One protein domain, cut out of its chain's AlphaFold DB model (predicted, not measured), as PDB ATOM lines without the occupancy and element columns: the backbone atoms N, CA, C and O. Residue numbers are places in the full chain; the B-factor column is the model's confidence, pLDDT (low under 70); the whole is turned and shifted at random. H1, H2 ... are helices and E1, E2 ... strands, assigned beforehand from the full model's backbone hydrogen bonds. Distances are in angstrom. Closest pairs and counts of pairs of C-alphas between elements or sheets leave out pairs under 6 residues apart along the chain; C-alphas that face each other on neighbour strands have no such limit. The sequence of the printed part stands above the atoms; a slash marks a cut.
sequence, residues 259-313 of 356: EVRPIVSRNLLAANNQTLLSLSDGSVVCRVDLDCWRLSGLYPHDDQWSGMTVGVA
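This is residues 259 to 313 of the 356 residues of an uncharacterized protein of Thamnocephalis sphaerospora (UniProt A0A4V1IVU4). The domain has little regular structure: a small three-strand sheet makes one end, and a looping stretch with two short helices, H1 and H2, makes the other. Named elements, in the order E1 E2 E3 H1 H2, hold 19 of 55 printed residues, class mixed; the sheet E1 - E2 - E3 is a meander, each strand the antiparallel neighbour of the one before. It is compact, radius of gyration of the C-alphas 10.7 A, spanning 28 by 21 by 18 A.

E1, residues 261 to 263, and E2, residues 268 to 270, form a hairpin at 155 degrees; N 261 and O 270 are within hydrogen-bond range, 2.8 A. E2 and E3, residues 276 to 278, form another at 152 degrees; N 269 and O 277 are within range, 2.8 A. H1, residues 291 to 296, and H2, residues 302 to 305, are apart and not on the sheet. Every O i to N i+4 pair in H1 is within range; H2 is too short for one.

E1 begins at C-alpha 261 (22.171, -31.677, -40.414); H1 measures 8.8 A; H2 ends at C-alpha 305 (12.729, -40.176, -25.222).

The printed part has no cut. The link E3 to H1 is long. Residues 307 to 313 are among those under pLDDT 70.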
ATOM      1  N   GLU A 259      22.534 -23.802 -39.874       91.94
ATOM      2  CA  GLU A 259      23.161 -25.063 -40.230       91.94
ATOM      3  C   GLU A 259      22.058 -26.092 -40.472       91.94
ATOM      4  O   GLU A 259      21.065 -26.124 -39.745       91.94
ATOM      5  N   VAL A 260      22.244 -26.973 -41.453       93.50
ATOM      6  CA  VAL A 260      21.380 -28.142 -41.630       93.50
ATOM      7  C   VAL A 260      22.162 -29.432 -41.425       93.50
ATOM      8  O   VAL A 260      23.265 -29.611 -41.949       93.50
ATOM      9  N   ARG A 261      21.566 -30.376 -40.696       92.12
ATOM     10  CA  ARG A 261      22.171 -31.677 -40.414       92.12
ATOM     11  C   ARG A 261      21.154 -32.808 -40.569       92.12
ATOM     12  O   ARG A 261      20.213 -32.905 -39.777       92.12
ATOM     13  N   PRO A 262      21.303 -33.677 -41.583       92.50
ATOM     14  CA  PRO A 262      20.410 -34.814 -41.757       92.50
ATOM     15  C   PRO A 262      20.614 -35.860 -40.659       92.50
ATOM     16  O   PRO A 262      21.736 -36.245 -40.346       92.50
ATOM     17  N   ILE A 263      19.507 -36.389 -40.143       89.88
ATOM     18  CA  ILE A 263      19.457 -37.524 -39.219       89.88
ATOM     19  C   ILE A 263      18.672 -38.639 -39.917       89.88
ATOM     20  O   ILE A 263      17.521 -38.955 -39.601       89.88
ATOM     21  N   VAL A 264      19.303 -39.214 -40.942       90.00
ATOM     22  CA  VAL A 264      18.672 -40.150 -41.890       90.00
ATOM     23  C   VAL A 264      18.069 -41.363 -41.186       90.00
ATOM     24  O   VAL A 264      16.963 -41.780 -41.519       90.00
ATOM     25  N   SER A 265      18.748 -41.881 -40.159       85.19
ATOM     26  CA  SER A 265      18.303 -43.030 -39.355       85.19
ATOM     27  C   SER A 265      16.954 -42.817 -38.657       85.19
ATOM     28  O   SER A 265      16.309 -43.786 -38.258       85.19
ATOM     29  N   ARG A 266      16.516 -41.560 -38.517       87.69
ATOM     30  CA  ARG A 266      15.234 -41.166 -37.915       87.69
ATOM     31  C   ARG A 266      14.292 -40.484 -38.881       87.69
ATOM     32  O   ARG A 266      13.196 -40.113 -38.477       87.69
ATOM     33  N   ASN A 267      14.706 -40.316 -40.134       93.19
ATOM     34  CA  ASN A 267      13.978 -39.510 -41.097       93.19
ATOM     35  C   ASN A 267      13.711 -38.081 -40.557       93.19
ATOM     36  O   ASN A 267      12.618 -37.539 -40.716       93.19
ATOM     37  N   LEU A 268      14.722 -37.486 -39.909       93.06
ATOM     38  CA  LEU A 268      14.690 -36.123 -39.371       93.06
ATOM     39  C   LEU A 268      15.786 -35.249 -39.996       93.06
ATOM     40  O   LEU A 268      16.789 -35.750 -40.507       93.06
ATOM     41  N   LEU A 269      15.599 -33.938 -39.914       93.75
ATOM     42  CA  LEU A 269      16.559 -32.911 -40.301       93.75
ATOM     43  C   LEU A 269      16.665 -31.885 -39.178       93.75
ATOM     44  O   LEU A 269      15.671 -31.241 -38.858       93.75
ATOM     45  N   ALA A 270      17.849 -31.706 -38.604       92.25
ATOM     46  CA  ALA A 270      18.107 -30.545 -37.762       92.25
ATOM     47  C   ALA A 270      18.363 -29.335 -38.658       92.25
ATOM     48  O   ALA A 270      19.174 -29.429 -39.575       92.25
ATOM     49  N   ALA A 271      17.656 -28.233 -38.428       91.12
ATOM     50  CA  ALA A 271      17.824 -26.990 -39.187       91.12
ATOM     51  C   ALA A 271      18.421 -25.841 -38.349       91.12
ATOM     52  O   ALA A 271      18.714 -24.762 -38.853       91.12
ATOM     53  N   ASN A 272      18.586 -26.081 -37.052       86.50
ATOM     54  CA  ASN A 272      19.396 -25.336 -36.095       86.50
ATOM     55  C   ASN A 272      19.475 -26.203 -34.817       86.50
ATOM     56  O   ASN A 272      18.924 -27.307 -34.786       86.50
ATOM     57  N   ASN A 273      20.088 -25.694 -33.748       79.19
ATOM     58  CA  ASN A 273      20.228 -26.417 -32.473       79.19
ATOM     59  C   ASN A 273      18.900 -26.628 -31.709       79.19
ATOM     60  O   ASN A 273      18.906 -27.077 -30.570       79.19
ATOM     61  N   GLN A 274      17.755 -26.209 -32.250       82.56
ATOM     62  CA  GLN A 274      16.468 -26.231 -31.542       82.56
ATOM     63  C   GLN A 274      15.321 -26.792 -32.388       82.56
ATOM     64  O   GLN A 274      14.271 -27.141 -31.852       82.56
ATOM     65  N   THR A 275      15.502 -26.884 -33.705       88.94
ATOM     66  CA  THR A 275      14.436 -27.192 -34.653       88.94
ATOM     67  C   THR A 275      14.780 -28.450 -35.420       88.94
ATOM     68  O   THR A 275      15.681 -28.465 -36.261       88.94
ATOM     69  N   LEU A 276      14.004 -29.497 -35.156       91.50
ATOM     70  CA  LEU A 276      14.009 -30.715 -35.949       91.50
ATOM     71  C   LEU A 276      12.787 -30.740 -36.853       91.50
ATOM     72  O   LEU A 276      11.669 -30.477 -36.416       91.50
ATOM     73  N   LEU A 277      13.004 -31.097 -38.108       94.62
ATOM     74  CA  LEU A 277      11.972 -31.253 -39.116       94.62
ATOM     75  C   LEU A 277      11.848 -32.727 -39.483       94.62
ATOM     76  O   LEU A 277      12.844 -33.425 -39.670       94.62
ATOM     77  N   SER A 278      10.618 -33.197 -39.628       95.56
ATOM     78  CA  SER A 278      10.325 -34.469 -40.280       95.56
ATOM     79  C   SER A 278      10.722 -34.383 -41.753       95.56
ATOM     80  O   SER A 278      10.243 -33.523 -42.489       95.56
ATOM     81  N   LEU A 279      11.566 -35.300 -42.225       96.56
ATOM     82  CA  LEU A 279      11.917 -35.364 -43.646       96.56
ATOM     83  C   LEU A 279      10.740 -35.829 -44.523       96.56
ATOM     84  O   LEU A 279      10.806 -35.679 -45.740       96.56
ATOM     85  N   SER A 280       9.665 -36.375 -43.944       97.19
ATOM     86  CA  SER A 280       8.480 -36.794 -44.705       97.19
ATOM     87  C   SER A 280       7.640 -35.617 -45.200       97.19
ATOM     88  O   SER A 280       7.171 -35.641 -46.333       97.19
ATOM     89  N   ASP A 281       7.429 -34.608 -44.352       97.31
ATOM     90  CA  ASP A 281       6.436 -33.543 -44.569       97.31
ATOM     91  C   ASP A 281       6.884 -32.151 -44.083       97.31
ATOM     92  O   ASP A 281       6.125 -31.181 -44.151       97.31
ATOM     93  N   GLY A 282       8.105 -32.036 -43.558       96.50
ATOM     94  CA  GLY A 282       8.661 -30.788 -43.049       96.50
ATOM     95  C   GLY A 282       7.956 -30.271 -41.797       96.50
ATOM     96  O   GLY A 282       8.045 -29.078 -41.514       96.50
ATOM     97  N   SER A 283       7.189 -31.106 -41.087       96.06
ATOM     98  CA  SER A 283       6.590 -30.730 -39.802       96.06
ATOM     99  C   SER A 283       7.658 -30.612 -38.711       96.06
ATOM    100  O   SER A 283       8.639 -31.358 -38.707       96.06
ATOM    101  N   VAL A 284       7.483 -29.660 -37.790       93.25
ATOM    102  CA  VAL A 284       8.389 -29.487 -36.647       93.25
ATOM    103  C   VAL A 284       8.165 -30.619 -35.650       93.25
ATOM    104  O   VAL A 284       7.045 -30.860 -35.200       93.25
ATOM    105  N   VAL A 285       9.248 -31.291 -35.281       89.38
ATOM    106  CA  VAL A 285       9.276 -32.353 -34.282       89.38
ATOM    107  C   VAL A 285       9.872 -31.763 -33.006       89.38
ATOM    108  O   VAL A 285      11.083 -31.593 -32.902       89.38
ATOM    109  N   CYS A 286       9.024 -31.419 -32.032       70.00
ATOM    110  CA  CYS A 286       9.467 -30.846 -30.757       70.00
ATOM    111  C   CYS A 286      10.285 -31.866 -29.952       70.00
ATOM    112  O   CYS A 286       9.717 -32.725 -29.275       70.00
ATOM    113  N   ARG A 287      11.614 -31.770 -30.017       67.00
ATOM    114  CA  ARG A 287      12.554 -32.555 -29.210       67.00
ATOM    115  C   ARG A 287      13.749 -31.680 -28.831       67.00
ATOM    116  O   ARG A 287      14.075 -30.738 -29.541       67.00
ATOM    117  N   VAL A 288      14.374 -31.987 -27.699       63.62
ATOM    118  CA  VAL A 288      15.539 -31.251 -27.183       63.62
ATOM    119  C   VAL A 288      16.778 -31.694 -27.956       63.62
ATOM    120  O   VAL A 288      17.132 -32.859 -27.863       63.62
ATOM    121  N   ASP A 289      17.445 -30.833 -28.717       62.41
ATOM    122  CA  ASP A 289      18.763 -31.201 -29.251       62.41
ATOM    123  C   ASP A 289      19.768 -31.282 -28.091       62.41
ATOM    124  O   ASP A 289      19.841 -30.363 -27.274       62.41
ATOM    125  N   LEU A 290      20.488 -32.399 -27.972       63.78
ATOM    126  CA  LEU A 290      21.574 -32.552 -27.000       63.78
ATOM    127  C   LEU A 290      22.905 -32.523 -27.747       63.78
ATOM    128  O   LEU A 290      23.070 -33.210 -28.763       63.78
ATOM    129  N   ASP A 291      23.885 -31.791 -27.220       62.34
ATOM    130  CA  ASP A 291      25.190 -31.608 -27.865       62.34
ATOM    131  C   ASP A 291      25.912 -32.945 -28.114       62.34
ATOM    132  O   ASP A 291      26.625 -33.132 -29.104       62.34
ATOM    133  N   CYS A 292      25.699 -33.931 -27.249       59.03
ATOM    134  CA  CYS A 292      26.262 -35.264 -27.380       59.03
ATOM    135  C   CYS A 292      25.765 -36.006 -28.626       59.03
ATOM    136  O   CYS A 292      26.495 -36.840 -29.173       59.03
ATOM    137  N   TRP A 293      24.566 -35.692 -29.113       71.00
ATOM    138  CA  TRP A 293      24.013 -36.270 -30.337       71.00
ATOM    139  C   TRP A 293      24.430 -35.497 -31.561       71.00
ATOM    140  O   TRP A 293      24.713 -36.114 -32.588       71.00
ATOM    141  N   ARG A 294      24.563 -34.175 -31.427       65.94
ATOM    142  CA  ARG A 294      25.231 -33.349 -32.427       65.94
ATOM    143  C   ARG A 294      26.579 -33.984 -32.781       65.94
ATOM    144  O   ARG A 294      26.852 -34.230 -33.951       65.94
ATOM    145  N   LEU A 295      27.379 -34.363 -31.788       64.88
ATOM    146  CA  LEU A 295      28.709 -34.936 -32.027       64.88
ATOM    147  C   LEU A 295      28.714 -36.405 -32.483       64.88
ATOM    148  O   LEU A 295      29.584 -36.789 -33.257       64.88
ATOM    149  N   SER A 296      27.776 -37.237 -32.022       64.19
ATOM    150  CA  SER A 296      27.759 -38.667 -32.383       64.19
ATOM    151  C   SER A 296      26.978 -38.963 -33.668       64.19
ATOM    152  O   SER A 296      27.214 -39.972 -34.322       64.19
ATOM    153  N   GLY A 297      26.011 -38.131 -34.053       63.88
ATOM    154  CA  GLY A 297      25.049 -38.476 -35.105       63.88
ATOM    155  C   GLY A 297      24.095 -39.617 -34.715       63.88
ATOM    156  O   GLY A 297      23.297 -40.063 -35.543       63.88
ATOM    157  N   LEU A 298      24.141 -40.091 -33.462       66.62
ATOM    158  CA  LEU A 298      23.198 -41.065 -32.924       66.62
ATOM    159  C   LEU A 298      22.046 -40.345 -32.240       66.62
ATOM    160  O   LEU A 298      22.137 -39.918 -31.094       66.62
ATOM    161  N   TYR A 299      20.928 -40.263 -32.949       70.38
ATOM    162  CA  TYR A 299      19.691 -39.758 -32.379       70.38
ATOM    163  C   TYR A 299      18.889 -40.909 -31.740       70.38
ATOM    164  O   TYR A 299      18.685 -41.933 -32.411       70.38
ATOM    165  N   PRO A 300      18.418 -40.800 -30.482       69.25
ATOM    166  CA  PRO A 300      17.713 -41.890 -29.798       69.25
ATOM    167  C   PRO A 300      16.399 -42.303 -30.478       69.25
ATOM    168  O   PRO A 300      15.778 -41.510 -31.192       69.25
ATOM    169  N   HIS A 301      15.963 -43.543 -30.240       72.38
ATOM    170  CA  HIS A 301      14.619 -44.008 -30.613       72.38
ATOM    171  C   HIS A 301      13.546 -43.308 -29.767       72.38
ATOM    172  O   HIS A 301      13.801 -42.963 -28.617       72.38
ATOM    173  N   ASP A 302      12.331 -43.172 -30.302       73.06
ATOM    174  CA  ASP A 302      11.178 -42.538 -29.636       73.06
ATOM    175  C   ASP A 302      10.891 -43.112 -28.240       73.06
ATOM    176  O   ASP A 302      10.586 -42.370 -27.309       73.06
ATOM    177  N   ASP A 303      11.092 -44.412 -28.043       75.00
ATOM    178  CA  ASP A 303      10.884 -45.049 -26.740       75.00
ATOM    179  C   ASP A 303      11.892 -44.568 -25.684       75.00
ATOM    180  O   ASP A 303      11.544 -44.423 -24.511       75.00
ATOM    181  N   GLN A 304      13.127 -44.251 -26.093       69.81
ATOM    182  CA  GLN A 304      14.180 -43.736 -25.205       69.81
ATOM    183  C   GLN A 304      13.900 -42.295 -24.759       69.81
ATOM    184  O   GLN A 304      14.339 -41.886 -23.685       69.81
ATOM    185  N   TRP A 305      13.128 -41.543 -25.544       70.25
ATOM    186  CA  TRP A 305      12.729 -40.176 -25.222       70.25
ATOM    187  C   TRP A 305      11.748 -40.091 -24.065       70.25
ATOM    188  O   TRP A 305      11.827 -39.163 -23.265       70.25
ATOM    189  N   SER A 306      10.854 -41.073 -23.941       71.00
ATOM    190  CA  SER A 306       9.827 -41.079 -22.895       71.00
ATOM    191  C   SER A 306      10.397 -41.054 -21.468       71.00
ATOM    192  O   SER A 306       9.732 -40.579 -20.549       71.00
ATOM    193  N   GLY A 307      11.637 -41.525 -21.287       66.94
ATOM    194  CA  GLY A 307      12.349 -41.535 -20.008       66.94
ATOM    195  C   GLY A 307      13.307 -40.360 -19.787       66.94
ATOM    196  O   GLY A 307      13.833 -40.219 -18.684       66.94
ATOM    197  N   MET A 308      13.557 -39.520 -20.798       66.44
ATOM    198  CA  MET A 308      14.483 -38.393 -20.679       66.44
ATOM    199  C   MET A 308      13.755 -37.152 -20.160       66.44
ATOM    200  O   MET A 308      12.987 -36.505 -20.867       66.44
ATOM    201  N   THR A 309      14.016 -36.787 -18.906       63.19
ATOM    202  CA  THR A 309      13.558 -35.512 -18.346       63.19
ATOM    203  C   THR A 309      14.346 -34.351 -18.946       63.19
ATOM    204  O   THR A 309      15.580 -34.331 -18.886       63.19
ATOM    205  N   VAL A 310      13.623 -33.362 -19.477       60.50
ATOM    206  CA  VAL A 310      14.164 -32.095 -19.990       60.50
ATOM    207  C   VAL A 310      15.082 -31.467 -18.931       60.50
ATOM    208  O   VAL A 310      14.623 -31.104 -17.852       60.50
ATOM    209  N   GLY A 311      16.385 -31.383 -19.223       54.69
ATOM    210  CA  GLY A 311      17.387 -30.721 -18.374       54.69
ATOM    211  C   GLY A 311      18.371 -31.623 -17.616       54.69
ATOM    212  O   GLY A 311      19.307 -31.099 -17.022       54.69
ATOM    213  N   VAL A 312      18.228 -32.955 -17.641       55.62
ATOM    214  CA  VAL A 312      19.146 -33.863 -16.902       55.62
ATOM    215  C   VAL A 312      20.390 -34.268 -17.708       55.62
ATOM    216  O   VAL A 312      21.379 -34.731 -17.147       55.62
ATOM    217  N   ALA A 313      20.379 -34.098 -19.026       53.94
ATOM    218  CA  ALA A 313      21.112 -35.022 -19.882       53.94
ATOM    219  C   ALA A 313      22.589 -34.699 -20.188       53.94
ATOM    220  O   ALA A 313      23.232 -35.537 -20.811       53.94
TER     221      ALA A 313